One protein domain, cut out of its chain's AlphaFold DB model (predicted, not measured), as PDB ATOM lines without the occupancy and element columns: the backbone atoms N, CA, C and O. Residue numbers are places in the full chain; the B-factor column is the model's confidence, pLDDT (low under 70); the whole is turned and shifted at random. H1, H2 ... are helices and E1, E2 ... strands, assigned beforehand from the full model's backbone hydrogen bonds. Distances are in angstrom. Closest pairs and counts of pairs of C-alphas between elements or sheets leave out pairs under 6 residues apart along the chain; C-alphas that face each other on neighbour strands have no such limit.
ATOM      1  N   ILE A 123      27.828 -41.972 -10.417       81.00
ATOM      2  CA  ILE A 123      28.460 -41.628  -9.131       81.00
ATOM      3  C   ILE A 123      29.731 -40.804  -9.331       81.00
ATOM      4  O   ILE A 123      29.916 -39.800  -8.641       81.00
ATOM      5  N   ALA A 124      30.615 -41.234 -10.235       81.75
ATOM      6  CA  ALA A 124      31.839 -40.503 -10.553       81.75
ATOM      7  C   ALA A 124      31.513 -39.069 -10.999       81.75
ATOM      8  O   ALA A 124      32.086 -38.113 -10.476       81.75
ATOM      9  N   SER A 125      30.499 -38.927 -11.853       83.81
ATOM     10  CA  SER A 125      29.981 -37.646 -12.316       83.81
ATOM     11  C   SER A 125      29.503 -36.763 -11.169       83.81
ATOM     12  O   SER A 125      29.935 -35.620 -11.040       83.81
ATOM     13  N   THR A 126      28.666 -37.301 -10.276       85.19
ATOM     14  CA  THR A 126      28.184 -36.572  -9.096       85.19
ATOM     15  C   THR A 126      29.343 -36.069  -8.240       85.19
ATOM     16  O   THR A 126      29.353 -34.906  -7.845       85.19
ATOM     17  N   ARG A 127      30.365 -36.901  -7.995       85.12
ATOM     18  CA  ARG A 127      31.545 -36.501  -7.206       85.12
ATOM     19  C   ARG A 127      32.333 -35.374  -7.867       85.12
ATOM     20  O   ARG A 127      32.760 -34.451  -7.169       85.12
ATOM     21  N   TYR A 128      32.515 -35.456  -9.181       86.31
ATOM     22  CA  TYR A 128      33.188 -34.432  -9.971       86.31
ATOM     23  C   TYR A 128      32.427 -33.096  -9.913       86.31
ATOM     24  O   TYR A 128      32.999 -32.068  -9.539       86.31
ATOM     25  N   TRP A 129      31.113 -33.104 -10.155       87.00
ATOM     26  CA  TRP A 129      30.303 -31.883 -10.094       87.00
ATOM     27  C   TRP A 129      30.174 -31.319  -8.686       87.00
ATOM     28  O   TRP A 129      30.197 -30.101  -8.517       87.00
ATOM     29  N   ASP A 130      30.125 -32.166  -7.657       89.25
ATOM     30  CA  ASP A 130      30.168 -31.721  -6.267       89.25
ATOM     31  C   ASP A 130      31.489 -31.013  -5.937       89.25
ATOM     32  O   ASP A 130      31.500 -30.055  -5.160       89.25
ATOM     33  N   ALA A 131      32.614 -31.450  -6.514       89.25
ATOM     34  CA  ALA A 131      33.896 -30.769  -6.345       89.25
ATOM     35  C   ALA A 131      33.894 -29.380  -6.999       89.25
ATOM     36  O   ALA A 131      34.277 -28.406  -6.344       89.25
ATOM     37  N   ILE A 132      33.391 -29.271  -8.233       90.62
ATOM     38  CA  ILE A 132      33.223 -27.986  -8.930       90.62
ATOM     39  C   ILE A 132      32.295 -27.063  -8.143       90.62
ATOM     40  O   ILE A 132      32.634 -25.906  -7.897       90.62
ATOM     41  N   LYS A 133      31.154 -27.584  -7.685       93.00
ATOM     42  CA  LYS A 133      30.178 -26.846  -6.885       93.00
ATOM     43  C   LYS A 133      30.800 -26.290  -5.607       93.00
ATOM     44  O   LYS A 133      30.671 -25.100  -5.334       93.00
ATOM     45  N   ARG A 134      31.520 -27.122  -4.843       93.94
ATOM     46  CA  ARG A 134      32.227 -26.673  -3.629       93.94
ATOM     47  C   ARG A 134      33.207 -25.549  -3.948       93.94
ATOM     48  O   ARG A 134      33.209 -24.532  -3.260       93.94
ATOM     49  N   ARG A 135      34.005 -25.704  -5.007       94.88
ATOM     50  CA  ARG A 135      34.998 -24.697  -5.392       94.88
ATOM     51  C   ARG A 135      34.352 -23.386  -5.841       94.88
ATOM     52  O   ARG A 135      34.816 -22.312  -5.466       94.88
ATOM     53  N   ARG A 136      33.262 -23.465  -6.601       95.62
ATOM     54  CA  ARG A 136      32.427 -22.318  -6.967       95.62
ATOM     55  C   ARG A 136      31.914 -21.609  -5.715       95.62
ATOM     56  O   ARG A 136      32.088 -20.401  -5.602       95.62
ATOM     57  N   ASP A 137      31.337 -22.340  -4.766       95.69
ATOM     58  CA  ASP A 137      30.773 -21.764  -3.540       95.69
ATOM     59  C   ASP A 137      31.849 -21.087  -2.672       95.69
ATOM     60  O   ASP A 137      31.605 -20.020  -2.108       95.69
ATOM     61  N   GLU A 138      33.067 -21.638  -2.620       96.75
ATOM     62  CA  GLU A 138      34.227 -20.990  -1.988       96.75
ATOM     63  C   GLU A 138      34.567 -19.643  -2.643       96.75
ATOM     64  O   GLU A 138      34.788 -18.655  -1.937       96.75
ATOM     65  N   ILE A 139      34.577 -19.584  -3.981       96.31
ATOM     66  CA  ILE A 139      34.816 -18.343  -4.730       96.31
ATOM     67  C   ILE A 139      33.680 -17.351  -4.456       96.31
ATOM     68  O   ILE A 139      33.936 -16.209  -4.084       96.31
ATOM     69  N   LEU A 140      32.418 -17.772  -4.562       94.56
ATOM     70  CA  LEU A 140      31.276 -16.895  -4.290       94.56
ATOM     71  C   LEU A 140      31.329 -16.319  -2.872       94.56
ATOM     72  O   LEU A 140      31.156 -15.114  -2.701       94.56
ATOM     73  N   LYS A 141      31.659 -17.147  -1.875       96.06
ATOM     74  CA  LYS A 141      31.816 -16.723  -0.480       96.06
ATOM     75  C   LYS A 141      32.972 -15.740  -0.287       96.06
ATOM     76  O   LYS A 141      32.821 -14.741   0.411       96.06
ATOM     77  N   LYS A 142      34.121 -15.974  -0.932       95.88
ATOM     78  CA  LYS A 142      35.273 -15.048  -0.922       95.88
ATOM     79  C   LYS A 142      34.886 -13.646  -1.410       95.88
ATOM     80  O   LYS A 142      35.419 -12.658  -0.908       95.88
ATOM     81  N   TYR A 143      33.946 -13.562  -2.349       94.69
ATOM     82  CA  TYR A 143      33.478 -12.320  -2.964       94.69
ATOM     83  C   TYR A 143      32.092 -11.858  -2.473       94.69
ATOM     84  O   TYR A 143      31.521 -10.934  -3.050       94.69
ATOM     85  N   GLU A 144      31.545 -12.438  -1.401       92.00
ATOM     86  CA  GLU A 144      30.170 -12.177  -0.940       92.00
ATOM     87  C   GLU A 144      29.941 -10.707  -0.547       92.00
ATOM     88  O   GLU A 144      28.905 -10.117  -0.845       92.00
ATOM     89  N   SER A 145      30.949 -10.070   0.054       89.00
ATOM     90  CA  SER A 145      30.891  -8.656   0.455       89.00
ATOM     91  C   SER A 145      31.185  -7.669  -0.685       89.00
ATOM     92  O   SER A 145      31.179  -6.450  -0.480       89.00
ATOM     93  N   CYS A 146      31.440  -8.155  -1.904       85.94
ATOM     94  CA  CYS A 146      31.862  -7.312  -3.015       85.94
ATOM     95  C   CYS A 146      30.702  -6.713  -3.816       85.94
ATOM     96  O   CYS A 146      30.161  -7.313  -4.740       85.94
ATOM     97  N   SER A 147      30.399  -5.443  -3.538       80.50
ATOM     98  CA  SER A 147      29.379  -4.664  -4.258       80.50
ATOM     99  C   SER A 147      29.914  -3.868  -5.459       80.50
ATOM    100  O   SER A 147      29.145  -3.467  -6.335       80.50
ATOM    101  N   LYS A 148      31.231  -3.624  -5.530       90.12
ATOM    102  CA  LYS A 148      31.857  -2.771  -6.560       90.12
ATOM    103  C   LYS A 148      32.169  -3.542  -7.844       90.12
ATOM    104  O   LYS A 148      32.633  -4.680  -7.795       90.12
ATOM    105  N   ALA A 149      32.014  -2.877  -8.993       87.44
ATOM    106  CA  ALA A 149      32.225  -3.478 -10.314       87.44
ATOM    107  C   ALA A 149      33.608  -4.143 -10.513       87.44
ATOM    108  O   ALA A 149      33.622  -5.281 -10.977       87.44
ATOM    109  N   PRO A 150      34.750  -3.547 -10.102       91.69
ATOM    110  CA  PRO A 150      36.052  -4.206 -10.245       91.69
ATOM    111  C   PRO A 150      36.167  -5.509  -9.449       91.69
ATOM    112  O   PRO A 150      36.796  -6.456  -9.907       91.69
ATOM    113  N   CYS A 151      35.532  -5.581  -8.274       91.25
ATOM    114  CA  CYS A 151      35.573  -6.792  -7.462       91.25
ATOM    115  C   CYS A 151      34.683  -7.901  -8.047       91.25
ATOM    116  O   CYS A 151      35.084  -9.060  -8.071       91.25
ATOM    117  N   ARG A 152      33.512  -7.544  -8.598       88.94
ATOM    118  CA  ARG A 152      32.672  -8.498  -9.343       88.94
ATOM    119  C   ARG A 152      33.401  -9.060 -10.561       88.94
ATOM    120  O   ARG A 152      33.346 -10.260 -10.781       88.94
ATOM    121  N   LYS A 153      34.155  -8.223 -11.280       91.44
ATOM    122  CA  LYS A 153      34.984  -8.695 -12.391       91.44
ATOM    123  C   LYS A 153      36.038  -9.711 -11.940       91.44
ATOM    124  O   LYS A 153      36.166 -10.746 -12.570       91.44
ATOM    125  N   GLN A 154      36.738  -9.462 -10.831       94.44
ATOM    126  CA  GLN A 154      37.713 -10.428 -10.301       94.44
ATOM    127  C   GLN A 154      37.073 -11.768  -9.923       94.44
ATOM    128  O   GLN A 154      37.636 -12.813 -10.229       94.44
ATOM    129  N   ARG A 155      35.890 -11.739  -9.291       95.06
ATOM    130  CA  ARG A 155      35.103 -12.950  -9.016       95.06
ATOM    131  C   ARG A 155      34.810 -13.718 -10.302       95.06
ATOM    132  O   ARG A 155      35.008 -14.925 -10.347       95.06
ATOM    133  N   ASP A 156      34.324 -13.020 -11.322       93.81
ATOM    134  CA  ASP A 156      33.925 -13.623 -12.592       93.81
ATOM    135  C   ASP A 156      35.144 -14.181 -13.351       93.81
ATOM    136  O   ASP A 156      35.101 -15.309 -13.844       93.81
ATOM    137  N   ASP A 157      36.273 -13.470 -13.350       94.75
ATOM    138  CA  ASP A 157      37.534 -13.954 -13.916       94.75
ATOM    139  C   ASP A 157      38.024 -15.233 -13.181       94.75
ATOM    140  O   ASP A 157      38.443 -16.194 -13.833       94.75
ATOM    141  N   GLU A 158      37.917 -15.296 -11.843       96.56
ATOM    142  CA  GLU A 158      38.285 -16.478 -11.035       96.56
ATOM    143  C   GLU A 158      37.329 -17.662 -11.254       96.56
ATOM    144  O   GLU A 158      37.784 -18.798 -11.392       96.56
ATOM    145  N   LEU A 159      36.018 -17.415 -11.366       95.81
ATOM    146  CA  LEU A 159      35.035 -18.443 -11.732       95.81
ATOM    147  C   LEU A 159      35.326 -19.018 -13.120       95.81
ATOM    148  O   LEU A 159      35.365 -20.235 -13.294       95.81
ATOM    149  N   ARG A 160      35.569 -18.157 -14.116       94.50
ATOM    150  CA  ARG A 160      35.870 -18.588 -15.486       94.50
ATOM    151  C   ARG A 160      37.165 -19.400 -15.550       94.50
ATOM    152  O   ARG A 160      37.212 -20.388 -16.285       94.50
ATOM    153  N   ALA A 161      38.196 -19.009 -14.799       95.00
ATOM    154  CA  ALA A 161      39.436 -19.775 -14.686       95.00
ATOM    155  C   ALA A 161      39.187 -21.155 -14.060       95.00
ATOM    156  O   ALA A 161      39.585 -22.159 -14.646       95.00
ATOM    157  N   MET A 162      38.446 -21.209 -12.949       94.69
ATOM    158  CA  MET A 162      38.083 -22.456 -12.274       94.69
ATOM    159  C   MET A 162      37.337 -23.419 -13.205       94.69
ATOM    160  O   MET A 162      37.728 -24.578 -13.316       94.69
ATOM    161  N   TYR A 163      36.311 -22.955 -13.926       92.25
ATOM    162  CA  TYR A 163      35.595 -23.809 -14.878       92.25
ATOM    163  C   TYR A 163      36.526 -24.336 -15.974       92.25
ATOM    164  O   TYR A 163      36.542 -25.539 -16.240       92.25
ATOM    165  N   ARG A 164      37.369 -23.469 -16.549       90.25
ATOM    166  CA  ARG A 164      38.319 -23.855 -17.601       90.25
ATOM    167  C   ARG A 164      39.341 -24.886 -17.123       90.25
ATOM    168  O   ARG A 164      39.626 -25.823 -17.863       90.25
ATOM    169  N   GLU A 165      39.889 -24.724 -15.921       89.75
ATOM    170  CA  GLU A 165      40.822 -25.685 -15.310       89.75
ATOM    171  C   GLU A 165      40.192 -27.072 -15.144       89.75
ATOM    172  O   GLU A 165      40.889 -28.079 -15.233       89.75
ATOM    173  N   ASN A 166      38.869 -27.124 -14.976       86.62
ATOM    174  CA  ASN A 166      38.105 -28.362 -14.905       86.62
ATOM    175  C   ASN A 166      37.564 -28.821 -16.274       86.62
ATOM    176  O   ASN A 166      36.802 -29.773 -16.327       86.62
ATOM    177  N   GLY A 167      37.942 -28.190 -17.393       83.69
ATOM    178  CA  GLY A 167      37.498 -28.576 -18.743       83.69
ATOM    179  C   GLY A 167      36.142 -27.998 -19.176       83.69
ATOM    180  O   GLY A 167      35.720 -28.196 -20.321       83.69
ATOM    181  N   VAL A 168      35.484 -27.224 -18.308       86.94
ATOM    182  CA  VAL A 168      34.197 -26.567 -18.563       86.94
ATOM    183  C   VAL A 168      34.424 -25.221 -19.252       86.94
ATOM    184  O   VAL A 168      35.035 -24.304 -18.703       86.94
ATOM    185  N   ASN A 169      33.907 -25.080 -20.472       88.00
ATOM    186  CA  ASN A 169      34.009 -23.848 -21.247       88.00
ATOM    187  C   ASN A 169      32.681 -23.090 -21.224       88.00
ATOM    188  O   ASN A 169      31.697 -23.510 -21.823       88.00
ATOM    189  N   LEU A 170      32.674 -21.947 -20.541       91.25
ATOM    190  CA  LEU A 170      31.529 -21.040 -20.537       91.25
ATOM    191  C   LEU A 170      31.497 -20.177 -21.809       91.25
ATOM    192  O   LEU A 170      32.571 -19.760 -22.265       91.25
ATOM    193  N   PRO A 171      30.299 -19.788 -22.294       90.81
ATOM    194  CA  PRO A 171      30.146 -18.763 -23.324       90.81
ATOM    195  C   PRO A 171      31.005 -17.516 -23.064       90.81
ATOM    196  O   PRO A 171      31.256 -17.120 -21.914       90.81
ATOM    197  N   ALA A 172      31.504 -16.900 -24.135       89.31
ATOM    198  CA  ALA A 172      32.317 -15.691 -24.032       89.31
ATOM    199  C   ALA A 172      31.470 -14.499 -23.555       89.31
ATOM    200  O   ALA A 172      30.282 -14.412 -23.852       89.31
ATOM    201  N   GLU A 173      32.078 -13.555 -22.835       89.00
ATOM    202  CA  GLU A 173      31.361 -12.385 -22.291       89.00
ATOM    203  C   GLU A 173      30.735 -11.505 -23.380       89.00
ATOM    204  O   GLU A 173      29.707 -10.888 -23.142       89.00
ATOM    205  N   SER A 174      31.320 -11.474 -24.581       90.50
ATOM    206  CA  SER A 174      30.768 -10.733 -25.720       90.50
ATOM    207  C   SER A 174      29.503 -11.362 -26.305       90.50
ATOM    208  O   SER A 174      28.792 -10.699 -27.040       90.50
ATOM    209  N   THR A 175      29.232 -12.634 -26.003       91.94
ATOM    210  CA  THR A 175      28.143 -13.398 -26.633       91.94
ATOM    211  C   THR A 175      26.840 -13.351 -25.842       91.94
ATOM    212  O   THR A 175      25.829 -13.854 -26.321       91.94
ATOM    213  N   GLY A 176      26.841 -12.781 -24.630       94.19
ATOM    214  CA  GLY A 176      25.648 -12.709 -23.790       94.19
ATOM    215  C   GLY A 176      25.917 -12.398 -22.321       94.19
ATOM    216  O   GLY A 176      27.031 -12.088 -21.903       94.19
ATOM    217  N   THR A 177      24.860 -12.484 -21.518       95.56
ATOM    218  CA  THR A 177      24.853 -12.109 -20.100       95.56
ATOM    219  C   THR A 177      24.197 -13.176 -19.234       95.56
ATOM    220  O   THR A 177      23.305 -13.893 -19.675       95.56
ATOM    221  N   TRP A 178      24.621 -13.257 -17.976       95.25
ATOM    222  CA  TRP A 178      24.108 -14.218 -17.002       95.25
ATOM    223  C   TRP A 178      23.057 -13.564 -16.114       95.25
ATOM    224  O   TRP A 178      23.303 -12.501 -15.535       95.25
ATOM    225  N   LYS A 179      21.889 -14.195 -15.998       96.06
ATOM    226  CA  LYS A 179      20.758 -13.683 -15.224       96.06
ATOM    227  C   LYS A 179      20.156 -14.758 -14.333       96.06
ATOM    228  O   LYS A 179      20.065 -15.915 -14.714       96.06
ATOM    229  N   ASN A 180      19.706 -14.372 -13.150       94.25
ATOM    230  CA  ASN A 180      18.848 -15.206 -12.322       94.25
ATOM    231  C   ASN A 180      17.437 -15.253 -12.933       94.25
ATOM    232  O   ASN A 180      17.098 -14.460 -13.815       94.25
ATOM    233  N   ALA A 181      16.586 -16.146 -12.424       90.00
ATOM    234  CA  ALA A 181      15.197 -16.272 -12.877       90.00
ATOM    235  C   ALA A 181      14.368 -14.981 -12.699       90.00
ATOM    236  O   ALA A 181      13.402 -14.763 -13.423       90.00
ATOM    237  N   ASP A 182      14.756 -14.108 -11.765       92.25
ATOM    238  CA  ASP A 182      14.136 -12.796 -11.530       92.25
ATOM    239  C   ASP A 182      14.690 -11.675 -12.439       92.25
ATOM    240  O   ASP A 182      14.285 -10.518 -12.325       92.25
ATOM    241  N   GLY A 183      15.628 -11.999 -13.336       91.81
ATOM    242  CA  GLY A 183      16.271 -11.062 -14.257       91.81
ATOM    243  C   GLY A 183      17.464 -10.292 -13.680       91.81
ATOM    244  O   GLY A 183      18.102  -9.537 -14.419       91.81
ATOM    245  N   THR A 184      17.805 -10.476 -12.401       92.75
ATOM    246  CA  THR A 184      19.003  -9.867 -11.797       92.75
ATOM    247  C   THR A 184      20.286 -10.545 -12.294       92.75
ATOM    248  O   THR A 184      20.229 -11.688 -12.738       92.75
ATOM    249  N   PRO A 185      21.465  -9.893 -12.243       91.56
ATOM    250  CA  PRO A 185      22.715 -10.527 -12.664       91.56
ATOM    251  C   PRO A 185      23.036 -11.792 -11.854       91.56
ATOM    252  O   PRO A 185      23.107 -11.739 -10.624       91.56
ATOM    253  N   ALA A 186      23.285 -12.903 -12.545       92.56
ATOM    254  CA  ALA A 186      23.762 -14.142 -11.936       92.56
ATOM    255  C   ALA A 186      25.300 -14.209 -11.940       92.56
ATOM    256  O   ALA A 186      25.952 -13.553 -12.762       92.56
ATOM    257  N   PRO A 187      25.913 -14.989 -11.035       91.94
ATOM    258  CA  PRO A 187      27.301 -15.406 -11.198       91.94
ATOM    259  C   PRO A 187      27.513 -16.176 -12.510       91.94
ATOM    260  O   PRO A 187      26.605 -16.849 -12.996       91.94
ATOM    261  N   LEU A 188      28.724 -16.108 -13.072       93.00
ATOM    262  CA  LEU A 188      29.073 -16.893 -14.261       93.00
ATOM    263  C   LEU A 188      28.848 -18.393 -14.024       93.00
ATOM    264  O   LEU A 188      29.275 -18.920 -12.998       93.00
ATOM    265  N   GLY A 189      28.252 -19.075 -15.006       91.38
ATOM    266  CA  GLY A 189      27.996 -20.516 -14.941       91.38
ATOM    267  C   GLY A 189      26.728 -20.907 -14.176       91.38
ATOM    268  O   GLY A 189      26.471 -22.099 -14.035       91.38
ATOM    269  N   GLU A 190      25.937 -19.934 -13.709       93.62
ATOM    270  CA  GLU A 190      24.708 -20.148 -12.940       93.62
ATOM    271  C   GLU A 190      23.526 -19.360 -13.508       93.62
ATOM    272  O   GLU A 190      23.684 -18.274 -14.069       93.62
ATOM    273  N   GLY A 191      22.317 -19.872 -13.288       94.75
ATOM    274  CA  GLY A 191      21.089 -19.188 -13.674       94.75
ATOM    275  C   GLY A 191      20.781 -19.397 -15.150       94.75
ATOM    276  O   GLY A 191      20.683 -20.528 -15.604       94.75
ATOM    277  N   ILE A 192      20.568 -18.316 -15.890       96.25
ATOM    278  CA  ILE A 192      20.155 -18.318 -17.291       96.25
ATOM    279  C   ILE A 192      21.158 -17.488 -18.086       96.25
ATOM    280  O   ILE A 192      21.355 -16.301 -17.813       96.25
ATOM    281  N   PHE A 193      21.777 -18.097 -19.093       95.94
ATOM    282  CA  PHE A 193      22.578 -17.380 -20.073       95.94
ATOM    283  C   PHE A 193      21.669 -16.814 -21.167       95.94
ATOM    284  O   PHE A 193      21.021 -17.561 -21.897       95.94
ATOM    285  N   VAL A 194      21.622 -15.487 -21.267       96.19
ATOM    286  CA  VAL A 194      20.845 -14.744 -22.263       96.19
ATOM    287  C   VAL A 194      21.808 -14.224 -23.331       96.19
ATOM    288  O   VAL A 194      22.644 -13.377 -22.994       96.19
ATOM    289  N   PRO A 195      21.727 -14.698 -24.586       95.50
ATOM    290  CA  PRO A 195      22.633 -14.252 -25.638       95.50
ATOM    291  C   PRO A 195      22.480 -12.764 -25.970       95.50
ATOM    292  O   PRO A 195      21.409 -12.180 -25.808       95.50
ATOM    293  N   ASP A 196      23.558 -12.158 -26.465       95.06
ATOM    294  CA  ASP A 196      23.536 -10.817 -27.050       95.06
ATOM    295  C   ASP A 196      23.186 -10.915 -28.545       95.06
ATOM    296  O   ASP A 196      23.993 -11.442 -29.317       95.06
ATOM    297  N   PRO A 197      22.028 -10.396 -28.994       93.88
ATOM    298  CA  PRO A 197      21.634 -10.458 -30.400       93.88
ATOM    299  C   PRO A 197      22.508  -9.592 -31.326       93.88
ATOM    300  O   PRO A 197      22.369  -9.677 -32.543       93.88
ATOM    301  N   ASN A 198      23.394  -8.746 -30.788       94.38
ATOM    302  CA  ASN A 198      24.313  -7.932 -31.591       94.38
ATOM    303  C   ASN A 198      25.647  -8.636 -31.889       94.38
ATOM    304  O   ASN A 198      26.393  -8.188 -32.762       94.38
ATOM    305  N   ASP A 199      25.966  -9.717 -31.176       93.62
ATOM    306  CA  ASP A 199      27.128 -10.559 -31.458       93.62
ATOM    307  C   ASP A 199      26.740 -11.667 -32.458       93.62
ATOM    308  O   ASP A 199      25.690 -12.273 -32.289       93.62
ATOM    309  N   PRO A 200      27.539 -11.999 -33.490       91.56
ATOM    310  CA  PRO A 200      27.146 -13.005 -34.484       91.56
ATOM    311  C   PRO A 200      26.890 -14.416 -33.933       91.56
ATOM    312  O   PRO A 200      26.111 -15.164 -34.524       91.56
ATOM    313  N   VAL A 201      27.566 -14.816 -32.851       88.81
ATOM    314  CA  VAL A 201      27.322 -16.104 -32.180       88.81
ATOM    315  C   VAL A 201      26.098 -15.985 -31.276       88.81
ATOM    316  O   VAL A 201      25.235 -16.861 -31.306       88.81
ATOM    317  N   GLY A 202      25.993 -14.883 -30.527       91.88
ATOM    318  CA  GLY A 202      24.829 -14.582 -29.695       91.88
ATOM    319  C   GLY A 202      23.527 -14.483 -30.500       91.88
ATOM    320  O   GLY A 202      22.533 -15.082 -30.111       91.88
ATOM    321  N   ALA A 203      23.542 -13.840 -31.667       92.38
ATOM    322  CA  ALA A 203      22.405 -13.719 -32.578       92.38
ATOM    323  C   ALA A 203      21.871 -15.085 -33.022       92.38
ATOM    324  O   ALA A 203      20.687 -15.354 -32.876       92.38
ATOM    325  N   LYS A 204      22.752 -15.995 -33.462       91.06
ATOM    326  CA  LYS A 204      22.346 -17.359 -33.849       91.06
ATOM    327  C   LYS A 204      21.707 -18.126 -32.696       91.06
ATOM    328  O   LYS A 204      20.718 -18.829 -32.894       91.06
ATOM    329  N   LEU A 205      22.274 -17.995 -31.495       92.94
ATOM    330  CA  LEU A 205      21.686 -18.594 -30.303       92.94
ATOM    331  C   LEU A 205      20.325 -17.959 -29.994       92.94
ATOM    332  O   LEU A 205      19.383 -18.684 -29.713       92.94
ATOM    333  N   ALA A 206      20.201 -16.634 -30.076       94.56
ATOM    334  CA  ALA A 206      18.949 -15.921 -29.838       94.56
ATOM    335  C   ALA A 206      17.838 -16.365 -30.803       94.56
ATOM    336  O   ALA A 206      16.750 -16.693 -30.337       94.56
ATOM    337  N   ASP A 207      18.135 -16.462 -32.101       92.69
ATOM    338  CA  ASP A 207      17.192 -16.929 -33.129       92.69
ATOM    339  C   ASP A 207      16.715 -18.365 -32.837       92.69
ATOM    340  O   ASP A 207      15.525 -18.678 -32.915       92.69
ATOM    341  N   SER A 208      17.642 -19.241 -32.436       91.88
ATOM    342  CA  SER A 208      17.323 -20.628 -32.072       91.88
ATOM    343  C   SER A 208      16.456 -20.693 -30.811       91.88
ATOM    344  O   SER A 208      15.496 -21.454 -30.742       91.88
ATOM    345  N   LEU A 209      16.754 -19.873 -29.799       94.56
ATOM    346  CA  LEU A 209      15.965 -19.806 -28.566       94.56
ATOM    347  C   LEU A 209      14.549 -19.266 -28.815       94.56
ATOM    348  O   LEU A 209      13.603 -19.772 -28.209       94.56
ATOM    349  N   GLU A 210      14.389 -18.303 -29.729       94.44
ATOM    350  CA  GLU A 210      13.081 -17.785 -30.142       94.44
ATOM    351  C   GLU A 210      12.208 -18.889 -30.749       94.44
ATOM    352  O   GLU A 210      11.035 -19.001 -30.388       94.44
ATOM    353  N   TYR A 211      12.784 -19.756 -31.590       90.69
ATOM    354  CA  TYR A 211      12.087 -20.934 -32.117       90.69
ATOM    355  C   TYR A 211      11.564 -21.850 -30.996       90.69
ATOM    356  O   TYR A 211      10.433 -22.336 -31.063       90.69
ATOM    357  N   HIS A 212      12.349 -22.028 -29.930       91.81
ATOM    358  CA  HIS A 212      11.966 -22.804 -28.742       91.81
ATOM    359  C   HIS A 212      11.079 -22.027 -27.752       91.81
ATOM    360  O   HIS A 212      10.691 -22.562 -26.714       91.81
ATOM    361  N   GLY A 213      10.734 -20.770 -28.049       93.38
ATOM    362  CA  GLY A 213       9.880 -19.931 -27.205       93.38
ATOM    363  C   GLY A 213      10.517 -19.526 -25.873       93.38
ATOM    364  O   GLY A 213       9.802 -19.209 -24.920       93.38
ATOM    365  N   VAL A 214      11.850 -19.540 -25.784       94.06
ATOM    366  CA  VAL A 214      12.611 -19.152 -24.590       94.06
ATOM    367  C   VAL A 214      13.596 -18.029 -24.913       94.06
ATOM    368  O   VAL A 214      13.856 -17.711 -26.066       94.06
ATOM    369  N   ASN A 215      14.142 -17.378 -23.889       93.81
ATOM    370  CA  ASN A 215      15.037 -16.225 -24.046       93.81
ATOM    371  C   ASN A 215      16.453 -16.469 -23.504       93.81
ATOM    372  O   ASN A 215      17.265 -15.546 -23.447       93.81
ATOM    373  N   GLY A 216      16.746 -17.692 -23.074       95.00
ATOM    374  CA  GLY A 216      18.047 -18.056 -22.544       95.00
ATOM    375  C   GLY A 216      18.162 -19.545 -22.265       95.00
ATOM    376  O   GLY A 216      17.177 -20.283 -22.288       95.00
ATOM    377  N   VAL A 217      19.387 -19.968 -21.985       94.88
ATOM    378  CA  VAL A 217      19.731 -21.356 -21.670       94.88
ATOM    379  C   VAL A 217      19.963 -21.461 -20.165       94.88
ATOM    380  O   VAL A 217      20.772 -20.689 -19.643       94.88
ATOM    381  N   PRO A 218      19.281 -22.364 -19.439       94.31
ATOM    382  CA  PRO A 218      19.559 -22.584 -18.026       94.31
ATOM    383  C   PRO A 218      20.937 -23.217 -17.833       94.31
ATOM    384  O   PRO A 218      21.376 -24.033 -18.638       94.31
ATOM    385  N   TYR A 219      21.606 -22.856 -16.747       93.44
ATOM    386  CA  TYR A 219      22.923 -23.347 -16.390       93.44
ATOM    387  C   TYR A 219      23.023 -23.641 -14.896       93.44
ATOM    388  O   TYR A 219      22.493 -22.908 -14.057       93.44
ATOM    389  N   SER A 220      23.779 -24.684 -14.575       90.94
ATOM    390  CA  SER A 220      24.161 -25.030 -13.208       90.94
ATOM    391  C   SER A 220      25.576 -25.585 -13.206       90.94
ATOM    392  O   SER A 220      25.899 -26.476 -13.987       90.94
ATOM    393  N   ASN A 221      26.429 -25.096 -12.308       89.50
ATOM    394  CA  ASN A 221      27.840 -25.481 -12.217       89.50
ATOM    395  C   ASN A 221      28.584 -25.349 -13.558       89.50
ATOM    396  O   ASN A 221      29.465 -26.148 -13.870       89.50
ATOM    397  N   GLY A 222      28.229 -24.345 -14.360       89.38
ATOM    398  CA  GLY A 222      28.820 -24.118 -15.673       89.38
ATOM    399  C   GLY A 222      28.355 -25.068 -16.779       89.38
ATOM    400  O   GLY A 222      28.813 -24.921 -17.911       89.38
ATOM    401  N   GLN A 223      27.419 -25.978 -16.496       88.81
ATOM    402  CA  GLN A 223      26.798 -26.833 -17.504       88.81
ATOM    403  C   GLN A 223      25.472 -26.267 -18.004       88.81
ATOM    404  O   GLN A 223      24.659 -25.875 -17.164       88.81
ATOM    405  N   PRO A 224      25.227 -26.258 -19.326       91.88
ATOM    406  CA  PRO A 224      23.913 -25.941 -19.863       91.88
ATOM    407  C   PRO A 224      22.932 -27.095 -19.622       91.88
ATOM    408  O   PRO A 224      23.270 -28.258 -19.826       91.88
ATOM    409  N   ASP A 225      21.693 -26.779 -19.260       91.44
ATOM    410  CA  ASP A 225      20.585 -27.729 -19.354       91.44
ATOM    411  C   ASP A 225      20.004 -27.668 -20.766       91.44
ATOM    412  O   ASP A 225      19.290 -26.725 -21.115       91.44
ATOM    413  N   LEU A 226      20.325 -28.675 -21.580       92.50
ATOM    414  CA  LEU A 226      19.835 -28.760 -22.952       92.50
ATOM    415  C   LEU A 226      18.565 -29.605 -23.110       92.50
ATOM    416  O   LEU A 226      18.096 -29.803 -24.230       92.50
ATOM    417  N   SER A 227      17.965 -30.076 -22.012       90.19
ATOM    418  CA  SER A 227      16.827 -31.004 -22.064       90.19
ATOM    419  C   SER A 227      15.562 -30.427 -22.716       90.19
ATOM    420  O   SER A 227      14.706 -31.183 -23.182       90.19
ATOM    421  N   GLY A 228      15.454 -29.097 -22.767       91.94
ATOM    422  CA  GLY A 228      14.336 -28.358 -23.354       91.94
ATOM    423  C   GLY A 228      14.483 -27.998 -24.834       91.94
ATOM    424  O   GLY A 228      13.617 -27.298 -25.340       91.94
ATOM    425  N   PHE A 229      15.541 -28.448 -25.519       93.69
ATOM    426  CA  PHE A 229      15.852 -28.031 -26.895       93.69
ATOM    427  C   PHE A 229      15.883 -29.218 -27.872       93.69
ATOM    428  O   PHE A 229      16.951 -29.565 -28.389       93.69
ATOM    429  N   PRO A 230      14.747 -29.906 -28.104       92.88
ATOM    430  CA  PRO A 230      14.681 -30.956 -29.115       92.88
ATOM    431  C   PRO A 230      14.924 -30.376 -30.513       92.88
ATOM    432  O   PRO A 230      14.522 -29.244 -30.769       92.88
ATOM    433  N   PRO A 231      15.500 -31.132 -31.456       91.19
ATOM    434  CA  PRO A 231      15.608 -30.660 -32.828       91.19
ATOM    435  C   PRO A 231      14.223 -30.375 -33.440       91.19
ATOM    436  O   PRO A 231      13.241 -31.052 -33.094       91.19
ATOM    437  N   PRO A 232      14.122 -29.412 -34.371       86.19
ATOM    438  CA  PRO A 232      12.874 -29.075 -35.045       86.19
ATOM    439  C   PRO A 232      12.156 -30.296 -35.639       86.19
ATOM    440  O   PRO A 232      12.718 -31.059 -36.417       86.19
ATOM    441  N   GLY A 233      10.890 -30.506 -35.259       83.56
ATOM    442  CA  GLY A 233      10.081 -31.630 -35.754       83.56
ATOM    443  C   GLY A 233      10.498 -33.020 -35.250       83.56
ATOM    444  O   GLY A 233       9.879 -34.008 -35.644       83.56
ATOM    445  N   ALA A 234      11.494 -33.111 -34.366       85.31
ATOM    446  CA  ALA A 234      12.047 -34.365 -33.863       85.31
ATOM    447  C   ALA A 234      12.064 -34.430 -32.328       85.31
ATOM    448  O   ALA A 234      12.997 -34.967 -31.730       85.31
ATOM    449  N   ALA A 235      11.024 -33.902 -31.681       86.12
ATOM    450  CA  ALA A 235      10.843 -34.059 -30.245       86.12
ATOM    451  C   ALA A 235      10.580 -35.525 -29.862       86.12
ATOM    452  O   ALA A 235       9.963 -36.291 -30.606       86.12
ATOM    453  N   GLY A 236      11.064 -35.896 -28.683       83.00
ATOM    454  CA  GLY A 236      10.810 -37.162 -28.019       83.00
ATOM    455  C   GLY A 236       9.344 -37.356 -27.627       83.00
ATOM    456  O   GLY A 236       8.517 -36.453 -27.788       83.00
ATOM    457  N   PRO A 237       8.994 -38.531 -27.076       78.06
ATOM    458  CA  PRO A 237       7.607 -38.908 -26.794       78.06
ATOM    459  C   PRO A 237       6.914 -37.994 -25.774       78.06
ATOM    460  O   PRO A 237       5.690 -37.915 -25.742       78.06
ATOM    461  N   ASP A 238       7.690 -37.308 -24.939       82.38
ATOM    462  CA  ASP A 238       7.247 -36.352 -23.923       82.38
ATOM    463  C   ASP A 238       7.379 -34.885 -24.372       82.38
ATOM    464  O   ASP A 238       7.219 -33.970 -23.562       82.38
ATOM    465  N   GLY A 239       7.683 -34.648 -25.652       83.50
ATOM    466  CA  GLY A 239       7.939 -33.320 -26.202       83.50
ATOM    467  C   GLY A 239       9.326 -32.755 -25.874       83.50
ATOM    468  O   GLY A 239       9.581 -31.599 -26.201       83.50
ATOM    469  N   LYS A 240      10.218 -33.534 -25.244       88.19
ATOM    470  CA  LYS A 240      11.588 -33.120 -24.888       88.19
ATOM    471  C   LYS A 240      12.630 -33.736 -25.815       88.19
ATOM    472  O   LYS A 240      12.299 -34.412 -26.781       88.19
ATOM    473  N   VAL A 241      13.910 -33.503 -25.542       90.06
ATOM    474  CA  VAL A 241      15.015 -34.151 -26.266       90.06
ATOM    475  C   VAL A 241      14.977 -35.675 -26.114       90.06
ATOM    476  O   VAL A 241      14.699 -36.205 -25.034       90.06
ATOM    477  N   TRP A 242      15.340 -36.404 -27.170       90.25
ATOM    478  CA  TRP A 242      15.600 -37.839 -27.039       90.25
ATOM    479  C   TRP A 242      16.808 -38.057 -26.136       90.25
ATOM    480  O   TRP A 242      17.815 -37.371 -26.281       90.25
ATOM    481  N   SER A 243      16.724 -39.018 -25.220       90.69
ATOM    482  CA  SER A 243      17.799 -39.300 -24.268       90.69
ATOM    483  C   SER A 243      18.071 -40.793 -24.203       90.69
ATOM    484  O   SER A 243      17.140 -41.590 -24.120       90.69
ATOM    485  N   VAL A 244      19.346 -41.172 -24.228       88.00
ATOM    486  CA  VAL A 244      19.781 -42.571 -24.130       88.00
ATOM    487  C   VAL A 244      20.996 -42.690 -23.232       88.00
ATOM    488  O   VAL A 244      21.850 -41.808 -23.226       88.00
ATOM    489  N   ASP A 245      21.112 -43.807 -22.521       88.31
ATOM    490  CA  ASP A 245      22.304 -44.108 -21.735       88.31
ATOM    491  C   ASP A 245      23.286 -44.978 -22.524       88.31
ATOM    492  O   ASP A 245      22.960 -46.062 -23.030       88.31
ATOM    493  N   ILE A 246      24.533 -44.526 -22.589       85.25
ATOM    494  CA  ILE A 246      25.632 -45.269 -23.198       85.25
ATOM    495  C   ILE A 246      26.802 -45.384 -22.232       85.25
ATOM    496  O   ILE A 246      26.995 -44.576 -21.325       85.25
ATOM    497  N   GLU A 247      27.628 -46.395 -22.466       83.12
ATOM    498  CA  GLU A 247      28.971 -46.397 -21.913       83.12
ATOM    499  C   GLU A 247      29.830 -45.444 -22.758       83.12
ATOM    500  O   GLU A 247      30.280 -45.805 -23.843       83.12
ATOM    501  N   GLN A 248      29.991 -44.204 -22.291       82.62
ATOM    502  CA  GLN A 248      30.746 -43.173 -23.009       82.62
ATOM    503  C   GLN A 248      32.232 -43.557 -23.124       82.62
ATOM    504  O   GLN A 248      32.832 -44.146 -22.219       82.62
ATOM    505  N   SER A 249      32.862 -43.215 -24.236       80.19
ATOM    506  CA  SER A 249      34.246 -43.568 -24.513       80.19
ATOM    507  C   SER A 249      35.196 -42.841 -23.564       80.19
ATOM    508  O   SER A 249      35.272 -41.613 -23.568       80.19
ATOM    509  N   LEU A 250      36.017 -43.592 -22.823       74.00
ATOM    510  CA  LEU A 250      37.056 -43.030 -21.941       74.00
ATOM    511  C   LEU A 250      38.140 -42.256 -22.715       74.00
ATOM    512  O   LEU A 250      38.856 -41.434 -22.158       74.00
ATOM    513  N   SER A 251      38.257 -42.481 -24.027       71.75
ATOM    514  CA  SER A 251      39.135 -41.691 -24.901       71.75
ATOM    515  C   SER A 251      38.542 -40.339 -25.322       71.75
ATOM    516  O   SER A 251      39.206 -39.582 -26.027       71.75
ATOM    517  N   GLY A 252      37.284 -40.045 -24.968       71.69
ATOM    518  CA  GLY A 252      36.545 -38.866 -25.438       71.69
ATOM    519  C   GLY A 252      36.190 -38.892 -26.930       71.69
ATOM    520  O   GLY A 252      35.963 -37.841 -27.534       71.69
ATOM    521  N   SER A 253      36.184 -40.070 -27.564       81.62
ATOM    522  CA  SER A 253      35.854 -40.211 -28.986       81.62
ATOM    523  C   SER A 253      34.366 -39.962 -29.248       81.62
ATOM    524  O   SER A 253      33.528 -40.850 -29.103       81.62
ATOM    525  N   ARG A 254      34.063 -38.757 -29.736       83.25
ATOM    526  CA  ARG A 254      32.702 -38.322 -30.089       83.25
ATOM    527  C   ARG A 254      32.032 -39.222 -31.131       83.25
ATOM    528  O   ARG A 254      30.833 -39.451 -31.051       83.25
ATOM    529  N   ASP A 255      32.794 -39.773 -32.076       86.38
ATOM    530  CA  ASP A 255      32.257 -40.672 -33.107       86.38
ATOM    531  C   ASP A 255      31.851 -42.040 -32.550       86.38
ATOM    532  O   ASP A 255      30.882 -42.638 -33.024       86.38
ATOM    533  N   LEU A 256      32.597 -42.563 -31.568       87.31
ATOM    534  CA  LEU A 256      32.225 -43.803 -30.887       87.31
ATOM    535  C   LEU A 256      30.954 -43.592 -30.071       87.31
ATOM    536  O   LEU A 256      30.022 -44.385 -30.208       87.31
ATOM    537  N   ASP A 257      30.892 -42.491 -29.327       89.19
ATOM    538  CA  ASP A 257      29.728 -42.142 -28.517       89.19
ATOM    539  C   ASP A 257      28.500 -41.918 -29.393       89.19
ATOM    540  O   ASP A 257      27.475 -42.550 -29.168       89.19
ATOM    541  N   LYS A 258      28.624 -41.157 -30.487       89.50
ATOM    542  CA  LYS A 258      27.545 -40.959 -31.467       89.50
ATOM    543  C   LYS A 258      27.009 -42.283 -32.019       89.50
ATOM    544  O   LYS A 258      25.796 -42.470 -32.121       89.50
ATOM    545  N   ARG A 259      27.889 -43.224 -32.388       89.00
ATOM    546  CA  ARG A 259      27.467 -44.553 -32.870       89.00
ATOM    547  C   ARG A 259      26.761 -45.356 -31.780       89.00
ATOM    548  O   ARG A 259      25.758 -46.008 -32.073       89.00
ATOM    549  N   ALA A 260      27.270 -45.310 -30.550       88.56
ATOM    550  CA  ALA A 260      26.658 -45.973 -29.405       88.56
ATOM    551  C   ALA A 260      25.283 -45.373 -29.075       88.56
ATOM    552  O   ALA A 260      24.345 -46.131 -28.835       88.56
ATOM    553  N   SER A 261      25.128 -44.047 -29.148       90.69
ATOM    554  CA  SER A 261      23.853 -43.357 -28.941       90.69
ATOM    555  C   SER A 261      22.817 -43.799 -29.959       90.69
ATOM    556  O   SER A 261      21.723 -44.188 -29.575       90.69
ATOM    557  N   TRP A 262      23.171 -43.858 -31.246       89.75
ATOM    558  CA  TRP A 262      22.255 -44.363 -32.271       89.75
ATOM    559  C   TRP A 262      21.891 -45.838 -32.098       89.75
ATOM    560  O   TRP A 262      20.787 -46.256 -32.448       89.75
ATOM    561  N   ALA A 263      22.812 -46.665 -31.599       85.88
ATOM    562  CA  ALA A 263      22.502 -48.054 -31.273       85.88
ATOM    563  C   ALA A 263      21.515 -48.144 -30.098       85.88
ATOM    564  O   ALA A 263      20.487 -48.803 -30.233       85.88
ATOM    565  N   ALA A 264      21.785 -47.429 -29.002       85.69
ATOM    566  CA  ALA A 264      20.920 -47.386 -27.824       85.69
ATOM    567  C   ALA A 264      19.540 -46.789 -28.141       85.69
ATOM    568  O   ALA A 264      18.522 -47.310 -27.702       85.69
ATOM    569  N   TRP A 265      19.497 -45.746 -28.970       86.50
ATOM    570  CA  TRP A 265      18.260 -45.105 -29.402       86.50
ATOM    571  C   TRP A 265      17.375 -46.077 -30.187       86.50
ATOM    572  O   TRP A 265      16.200 -46.226 -29.866       86.50
ATOM    573  N   ARG A 266      17.945 -46.827 -31.141       84.56
ATOM    574  CA  ARG A 266      17.200 -47.850 -31.898       84.56
ATOM    575  C   ARG A 266      16.708 -48.996 -31.021       84.56
ATOM    576  O   ARG A 266      15.634 -49.532 -31.273       84.56
ATOM    577  N   GLU A 267      17.488 -49.382 -30.015       81.00
ATOM    578  CA  GLU A 267      17.091 -50.402 -29.040       81.00
ATOM    579  C   GLU A 267      15.917 -49.923 -28.173       81.00
ATOM    580  O   GLU A 267      14.976 -50.677 -27.939       81.00
ATOM    581  N   GLN A 268      15.958 -48.666 -27.728       81.81
ATOM    582  CA  GLN A 268      14.976 -48.097 -26.809       81.81
ATOM    583  C   GLN A 268      13.677 -47.658 -27.498       81.81
ATOM    584  O   GLN A 268      12.603 -47.802 -26.916       81.81
ATOM    585  N   TYR A 269      13.765 -47.125 -28.719       81.38
ATOM    586  CA  TYR A 269      12.649 -46.463 -29.403       81.38
ATOM    587  C   TYR A 269      12.249 -47.115 -30.737       81.38
ATOM    588  O   TYR A 269      11.216 -46.759 -31.301       81.38
ATOM    589  N   GLY A 270      13.010 -48.101 -31.223       75.25
ATOM    590  CA  GLY A 270      12.744 -48.803 -32.483       75.25
ATOM    591  C   GLY A 270      13.508 -48.239 -33.686       75.25
ATOM    592  O   GLY A 270      14.136 -47.187 -33.626       75.25
ATOM    593  N   ALA A 271      13.500 -48.979 -34.799       61.72
ATOM    594  CA  ALA A 271      14.345 -48.714 -35.970       61.72
ATOM    595  C   ALA A 271      13.702 -47.822 -37.054       61.72
ATOM    596  O   ALA A 271      14.382 -47.475 -38.017       61.72
ATOM    597  N   ASP A 272      12.425 -47.461 -36.907       63.72
ATOM    598  CA  ASP A 272      11.616 -46.882 -37.995       63.72
ATOM    599  C   ASP A 272      11.720 -45.355 -38.130       63.72
ATOM    600  O   ASP A 272      11.038 -44.749 -38.956       63.72
ATOM    601  N   PHE A 273      12.585 -44.710 -37.350       61.44
ATOM    602  CA  PHE A 273      12.808 -43.274 -37.451       61.44
ATOM    603  C   PHE A 273      14.013 -43.007 -38.353       61.44
ATOM    604  O   PHE A 273      15.132 -43.452 -38.082       61.44
ATOM    605  N   SER A 274      13.775 -42.300 -39.457       63.03
ATOM    606  CA  SER A 274      14.844 -41.696 -40.251       63.03
ATOM    607  C   SER A 274      15.634 -40.743 -39.362       63.03
ATOM    608  O   SER A 274      15.000 -39.987 -38.631       63.03
ATOM    609  N   ASP A 275      16.969 -40.782 -39.440       65.12
ATOM    610  CA  ASP A 275      17.871 -39.880 -38.710       65.12
ATOM    611  C   ASP A 275      17.311 -38.444 -38.779       65.12
ATOM    612  O   ASP A 275      17.240 -37.892 -39.884       65.12
ATOM    613  N   PRO A 276      16.769 -37.901 -37.673       64.38
ATOM    614  CA  PRO A 276      16.145 -36.590 -37.670       64.38
ATOM    615  C   PRO A 276      17.163 -35.566 -38.144       64.38
ATOM    616  O   PRO A 276      18.234 -35.416 -37.566       64.38
ATOM    617  N   TYR A 277      16.843 -34.884 -39.238       67.56
ATOM    618  CA  TYR A 277      17.683 -33.809 -39.734       67.56
ATOM    619  C   TYR A 277      17.792 -32.722 -38.641       67.56
ATOM    620  O   TYR A 277      16.838 -32.478 -37.905       67.56
ATOM    621  N   ASP A 278      18.978 -32.120 -38.515       85.12
ATOM    622  CA  ASP A 278      19.255 -30.932 -37.688       85.12
ATOM    623  C   ASP A 278      19.413 -31.129 -36.163       85.12
ATOM    624  O   ASP A 278      19.241 -30.185 -35.388       85.12
ATOM    625  N   GLY A 279      19.821 -32.321 -35.709       89.56
ATOM    626  CA  GLY A 279      20.234 -32.544 -34.316       89.56
ATOM    627  C   GLY A 279      21.659 -33.076 -34.114       89.56
ATOM    628  O   GLY A 279      22.270 -33.696 -34.992       89.56
ATOM    629  N   HIS A 280      22.191 -32.873 -32.904       91.50
ATOM    630  CA  HIS A 280      23.461 -33.450 -32.443       91.50
ATOM    631  C   HIS A 280      23.309 -34.170 -31.110       91.50
ATOM    632  O   HIS A 280      22.543 -33.773 -30.239       91.50
ATOM    633  N   TRP A 281      24.095 -35.233 -30.939       91.44
ATOM    634  CA  TRP A 281      24.215 -35.916 -29.657       91.44
ATOM    635  C   TRP A 281      25.116 -35.113 -28.716       91.44
ATOM    636  O   TRP A 281      26.309 -34.962 -28.971       91.44
ATOM    637  N   HIS A 282      24.531 -34.655 -27.619       91.00
ATOM    638  CA  HIS A 282      25.152 -33.920 -26.532       91.00
ATOM    639  C   HIS A 282      25.406 -34.844 -25.340       91.00
ATOM    640  O   HIS A 282      24.500 -35.555 -24.901       91.00
ATOM    641  N   HIS A 283      26.619 -34.834 -24.794       88.88
ATOM    642  CA  HIS A 283      26.916 -35.484 -23.518       88.88
ATOM    643  C   HIS A 283      26.211 -34.732 -22.399       88.88
ATOM    644  O   HIS A 283      26.421 -33.539 -22.264       88.88
ATOM    645  N   SER A 284      25.412 -35.424 -21.592       85.88
ATOM    646  CA  SER A 284      24.882 -34.861 -20.352       85.88
ATOM    647  C   SER A 284      25.918 -34.964 -19.232       85.88
ATOM    648  O   SER A 284      26.688 -35.928 -19.157       85.88
ATOM    649  N   GLY A 285      25.864 -34.032 -18.284       81.19
ATOM    650  CA  GLY A 285      26.706 -33.995 -17.090       81.19
ATOM    651  C   GLY A 285      26.583 -35.159 -16.112       81.19
ATOM    652  O   GLY A 285      27.121 -35.079 -15.017       81.19
ATOM    653  N   ASN A 286      25.891 -36.249 -16.431       81.75
ATOM    654  CA  ASN A 286      25.864 -37.448 -15.589       81.75
ATOM    655  C   ASN A 286      26.827 -38.557 -16.067       81.75
ATOM    656  O   ASN A 286      26.791 -39.667 -15.532       81.75
ATOM    657  N   GLY A 287      27.654 -38.281 -17.086       80.44
ATOM    658  CA  GLY A 287      28.723 -39.171 -17.561       80.44
ATOM    659  C   GLY A 287      28.248 -40.437 -18.285       80.44
ATOM    660  O   GLY A 287      29.027 -41.373 -18.475       80.44
ATOM    661  N   SER A 288      26.966 -40.516 -18.650       84.19
ATOM    662  CA  SER A 288      26.400 -41.693 -19.331       84.19
ATOM    663  C   SER A 288      25.283 -41.350 -20.311       84.19
ATOM    664  O   SER A 288      25.193 -41.956 -21.381       84.19
ATOM    665  N   THR A 289      24.453 -40.365 -19.984       89.88
ATOM    666  CA  THR A 289      23.338 -39.958 -20.829       89.88
ATOM    667  C   THR A 289      23.827 -39.100 -21.991       89.88
ATOM    668  O   THR A 289      24.648 -38.195 -21.835       89.88
ATOM    669  N   MET A 290      23.280 -39.386 -23.165       91.06
ATOM    670  CA  MET A 290      23.411 -38.592 -24.375       91.06
ATOM    671  C   MET A 290      22.035 -38.042 -24.730       91.06
ATOM    672  O   MET A 290      21.065 -38.800 -24.762       91.06
ATOM    673  N   GLN A 291      21.956 -36.746 -24.996       92.38
ATOM    674  CA  GLN A 291      20.736 -36.050 -25.387       92.38
ATOM    675  C   GLN A 291      20.830 -35.659 -26.858       92.38
ATOM    676  O   GLN A 291      21.846 -35.121 -27.281       92.38
ATOM    677  N   TYR A 292      19.806 -35.942 -27.652       93.06
ATOM    678  CA  TYR A 292      19.750 -35.501 -29.039       93.06
ATOM    679  C   TYR A 292      19.078 -34.132 -29.092       93.06
ATOM    680  O   TYR A 292      17.866 -34.027 -28.898       93.06
ATOM    681  N   VAL A 293      19.890 -33.096 -29.280       92.94
ATOM    682  CA  VAL A 293      19.505 -31.692 -29.112       92.94
ATOM    683  C   VAL A 293      19.590 -30.948 -30.439       92.94
ATOM    684  O   VAL A 293      20.302 -31.374 -31.350       92.94
ATOM    685  N   ASP A 294      18.882 -29.830 -30.531       92.94
ATOM    686  CA  ASP A 294      18.937 -28.896 -31.655       92.94
ATOM    687  C   ASP A 294      20.388 -28.528 -32.029       92.94
ATOM    688  O   ASP A 294      21.209 -28.175 -31.172       92.94
ATOM    689  N   GLN A 295      20.716 -28.637 -33.320       91.69
ATOM    690  CA  GLN A 295      22.062 -28.402 -33.824       91.69
ATOM    691  C   GLN A 295      22.568 -26.977 -33.608       91.69
ATOM    692  O   GLN A 295      23.765 -26.802 -33.347       91.69
ATOM    693  N   ASP A 296      21.714 -25.972 -33.743       90.44
ATOM    694  CA  ASP A 296      22.129 -24.580 -33.640       90.44
ATOM    695  C   ASP A 296      22.366 -24.205 -32.175       90.44
ATOM    696  O   ASP A 296      23.393 -23.593 -31.857       90.44
ATOM    697  N   ILE A 297      21.526 -24.710 -31.263       91.62
ATOM    698  CA  ILE A 297      21.766 -24.630 -29.812       91.62
ATOM    699  C   ILE A 297      23.081 -25.330 -29.440       91.62
ATOM    700  O   ILE A 297      23.922 -24.755 -28.741       91.62
ATOM    701  N   HIS A 298      23.299 -26.553 -29.937       89.81
ATOM    702  CA  HIS A 298      24.532 -27.306 -29.696       89.81
ATOM    703  C   HIS A 298      25.768 -26.570 -30.233       89.81
ATOM    704  O   HIS A 298      26.801 -26.474 -29.582       89.81
ATOM    705  N   SER A 299      25.696 -26.022 -31.442       87.06
ATOM    706  CA  SER A 299      26.856 -25.397 -32.086       87.06
ATOM    707  C   SER A 299      27.208 -24.035 -31.488       87.06
ATOM    708  O   SER A 299      28.375 -23.639 -31.517       87.06
ATOM    709  N   ALA A 300      26.220 -23.307 -30.959       84.94
ATOM    710  CA  ALA A 300      26.423 -21.972 -30.406       84.94
ATOM    711  C   ALA A 300      27.036 -21.981 -28.997       84.94
ATOM    712  O   ALA A 300      27.748 -21.047 -28.622       84.94
ATOM    713  N   LEU A 301      26.796 -23.030 -28.212       82.81
ATOM    714  CA  LEU A 301      27.364 -23.164 -26.877       82.81
ATOM    715  C   LEU A 301      28.652 -23.995 -26.990       82.81
ATOM    716  O   LEU A 301      28.633 -25.147 -27.400       82.81
ATOM    717  N   SER A 302      29.814 -23.442 -26.650       62.69
ATOM    718  CA  SER A 302      31.060 -24.217 -26.719       62.69
ATOM    719  C   SER A 302      31.093 -25.280 -25.610       62.69
ATOM    720  O   SER A 302      31.482 -24.971 -24.487       62.69
ATOM    721  N   HIS A 303      30.721 -26.533 -25.873       60.88
ATOM    722  CA  HIS A 303      30.777 -27.587 -24.847       60.88
ATOM    723  C   HIS A 303      31.908 -28.593 -25.103       60.88
ATOM    724  O   HIS A 303      31.833 -29.477 -25.955       60.88
ATOM    725  N   THR A 304      32.988 -28.464 -24.325       51.91
ATOM    726  CA  THR A 304      33.971 -29.541 -24.093       51.91
ATOM    727  C   THR A 304      33.851 -30.161 -22.701       51.91
ATOM    728  O   THR A 304      34.424 -31.226 -22.496       51.91
ATOM    729  N   GLY A 305      33.117 -29.531 -21.773       53.72
ATOM    730  CA  GLY A 305      33.053 -29.937 -20.361       53.72
ATOM    731  C   GLY A 305      32.553 -31.363 -20.175       53.72
ATOM    732  O   GLY A 305      33.254 -32.203 -19.621       53.72
ATOM    733  N   ASP A 306      31.396 -31.667 -20.748       59.53
ATOM    734  CA  ASP A 306      30.678 -32.915 -20.481       59.53
ATOM    735  C   ASP A 306      31.363 -34.135 -21.103       59.53
ATOM    736  O   ASP A 306      31.341 -35.219 -20.537       59.53
ATOM    737  N   ALA A 307      32.052 -33.966 -22.234       60.28
ATOM    738  CA  ALA A 307      32.881 -35.028 -22.802       60.28
ATOM    739  C   ALA A 307      34.213 -35.194 -22.046       60.28
ATOM    740  O   ALA A 307      34.751 -36.301 -21.988       60.28
ATOM    741  N   SER A 308      34.751 -34.107 -21.474       66.12
ATOM    742  CA  SER A 308      36.025 -34.126 -20.742       66.12
ATOM    743  C   SER A 308      35.931 -34.811 -19.382       66.12
ATOM    744  O   SER A 308      36.944 -35.318 -18.908       66.12
ATOM    745  N   ILE A 309      34.727 -34.917 -18.804       72.19
ATOM    746  CA  ILE A 309      34.511 -35.612 -17.530       72.19
ATOM    747  C   ILE A 309      34.974 -37.073 -17.577       72.19
ATOM    748  O   ILE A 309      35.583 -37.569 -16.640       72.19
ATOM    749  N   ASN A 310      34.797 -37.742 -18.720       66.44
ATOM    750  CA  ASN A 310      35.214 -39.134 -18.910       66.44
ATOM    751  C   ASN A 310      36.740 -39.317 -18.935       66.44
ATOM    752  O   ASN A 310      37.213 -40.444 -19.051       66.44
ATOM    753  N   GLN A 311      37.500 -38.220 -18.901       69.19
ATOM    754  CA  GLN A 311      38.961 -38.205 -18.873       69.19
ATOM    755  C   GLN A 311      39.504 -37.773 -17.504       69.19
ATOM    756  O   GLN A 311      40.722 -37.655 -17.343       69.19
ATOM    757  N   THR A 312      38.632 -37.488 -16.531       65.69
ATOM    758  CA  THR A 312      39.050 -37.056 -15.196       65.69
ATOM    759  C   THR A 312      39.404 -38.264 -14.330       65.69
ATOM    760  O   THR A 312      38.953 -39.374 -14.608       65.69
TER     761      THR A 312
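What this domain is: This is residues 123 to 312 of the 315 residues of the protein "A nuclease of the HNH/ENDO VII superfamily with conserved WHH" of Paracoccus halophilus (UniProt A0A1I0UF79). Two small three-stranded sheets follow each other along an elongated body, with a helical hairpin, H1 and H2, along one long side and reaching one end. H4 covers one face of the sheet E4 E6 E5 towards the other end, and short H5 stands between that sheet and H3. The printed part has 190 residues, with six named helices and six named strands in the order H1 H2 E1 E2 H3 E3 E4 H4 E5 E6 H5 H6; both sheets, ordered E1 E2 E3 and E4 E6 E5, are antiparallel, and the class is mixed. The whole is compact, with a radius of gyration of the C-alphas of 17.3 A and spans of 58 by 36 by 25 A.

Where its parts are: H1, residues 123 to 142, begins at C-alpha 123 (28.460, -41.628, -9.131) and is 28.6 A long; H2, residues 149 to 165, is 24.3 A. E1 is residues 176 to 179, E2 191 to 195, H3 200 to 211 (17.2 A) and E3 217 to 220. E4 is residues 242 to 245, H4 254 to 269 (21.7 A), E5 279 to 283 and E6 289 to 294 (16.1 A). H5 is residues 295 to 300, and H6, residues 305 to 311, ends at C-alpha 311 (38.961, -38.205, -18.873).

How they stand to each other: In the hairpin H1 and H2, residues 132 to 140 of H1 touch H2, opposite ways at a shallow tilt of 20 degrees; the closest C-alphas, of Arg 136 and Leu 159, are 6.7 A apart. E1 and E2 form a hairpin, with N 177 and O 194 within hydrogen-bond range at 2.8 A; E2 and E3 have N 193 and O 217 at 2.8 A. H3 only grazes this sheet, with residues 201 to 209. H3 touches H5, closest at the C-alphas of Leu 205 and Ala 300, 5.8 A, at 37 degrees, only just a steep tilt. H5 and H6 only graze the sheet E4 E6 E5, where N 290 and O 244 of E6 and E4 are 2.8 A apart, and N 282 and O 291 of the hairpin E5 and E6 2.7 A. H4 is on this sheet, two layers, helix over one face, at a height of 8.4 A; it runs across the strands, at 85 degrees to E6 on the local plane. E4, H4 and E5 make a split strand-helix-strand unit, two strands running the same way with E6 between them, its crossover right-handed. Every O i to N i+4 pair is within hydrogen-bond range in H1, H2, H4 and H5, but 7 of 8 in H3 and 1 of 3 in H6, which has 2 of 4 O i to N i+3 pairs within range.

The domain as a whole: The C-alphas farthest apart, of Lys 148 and Asp 272, are 57.8 A apart. The printed part has no cut; the links E1 to E2 and E3 to E4 are long. Mean pLDDT of the printed part is 87.2, with residues 271 to 277, 302 to 308 and 310 to 312 under 70.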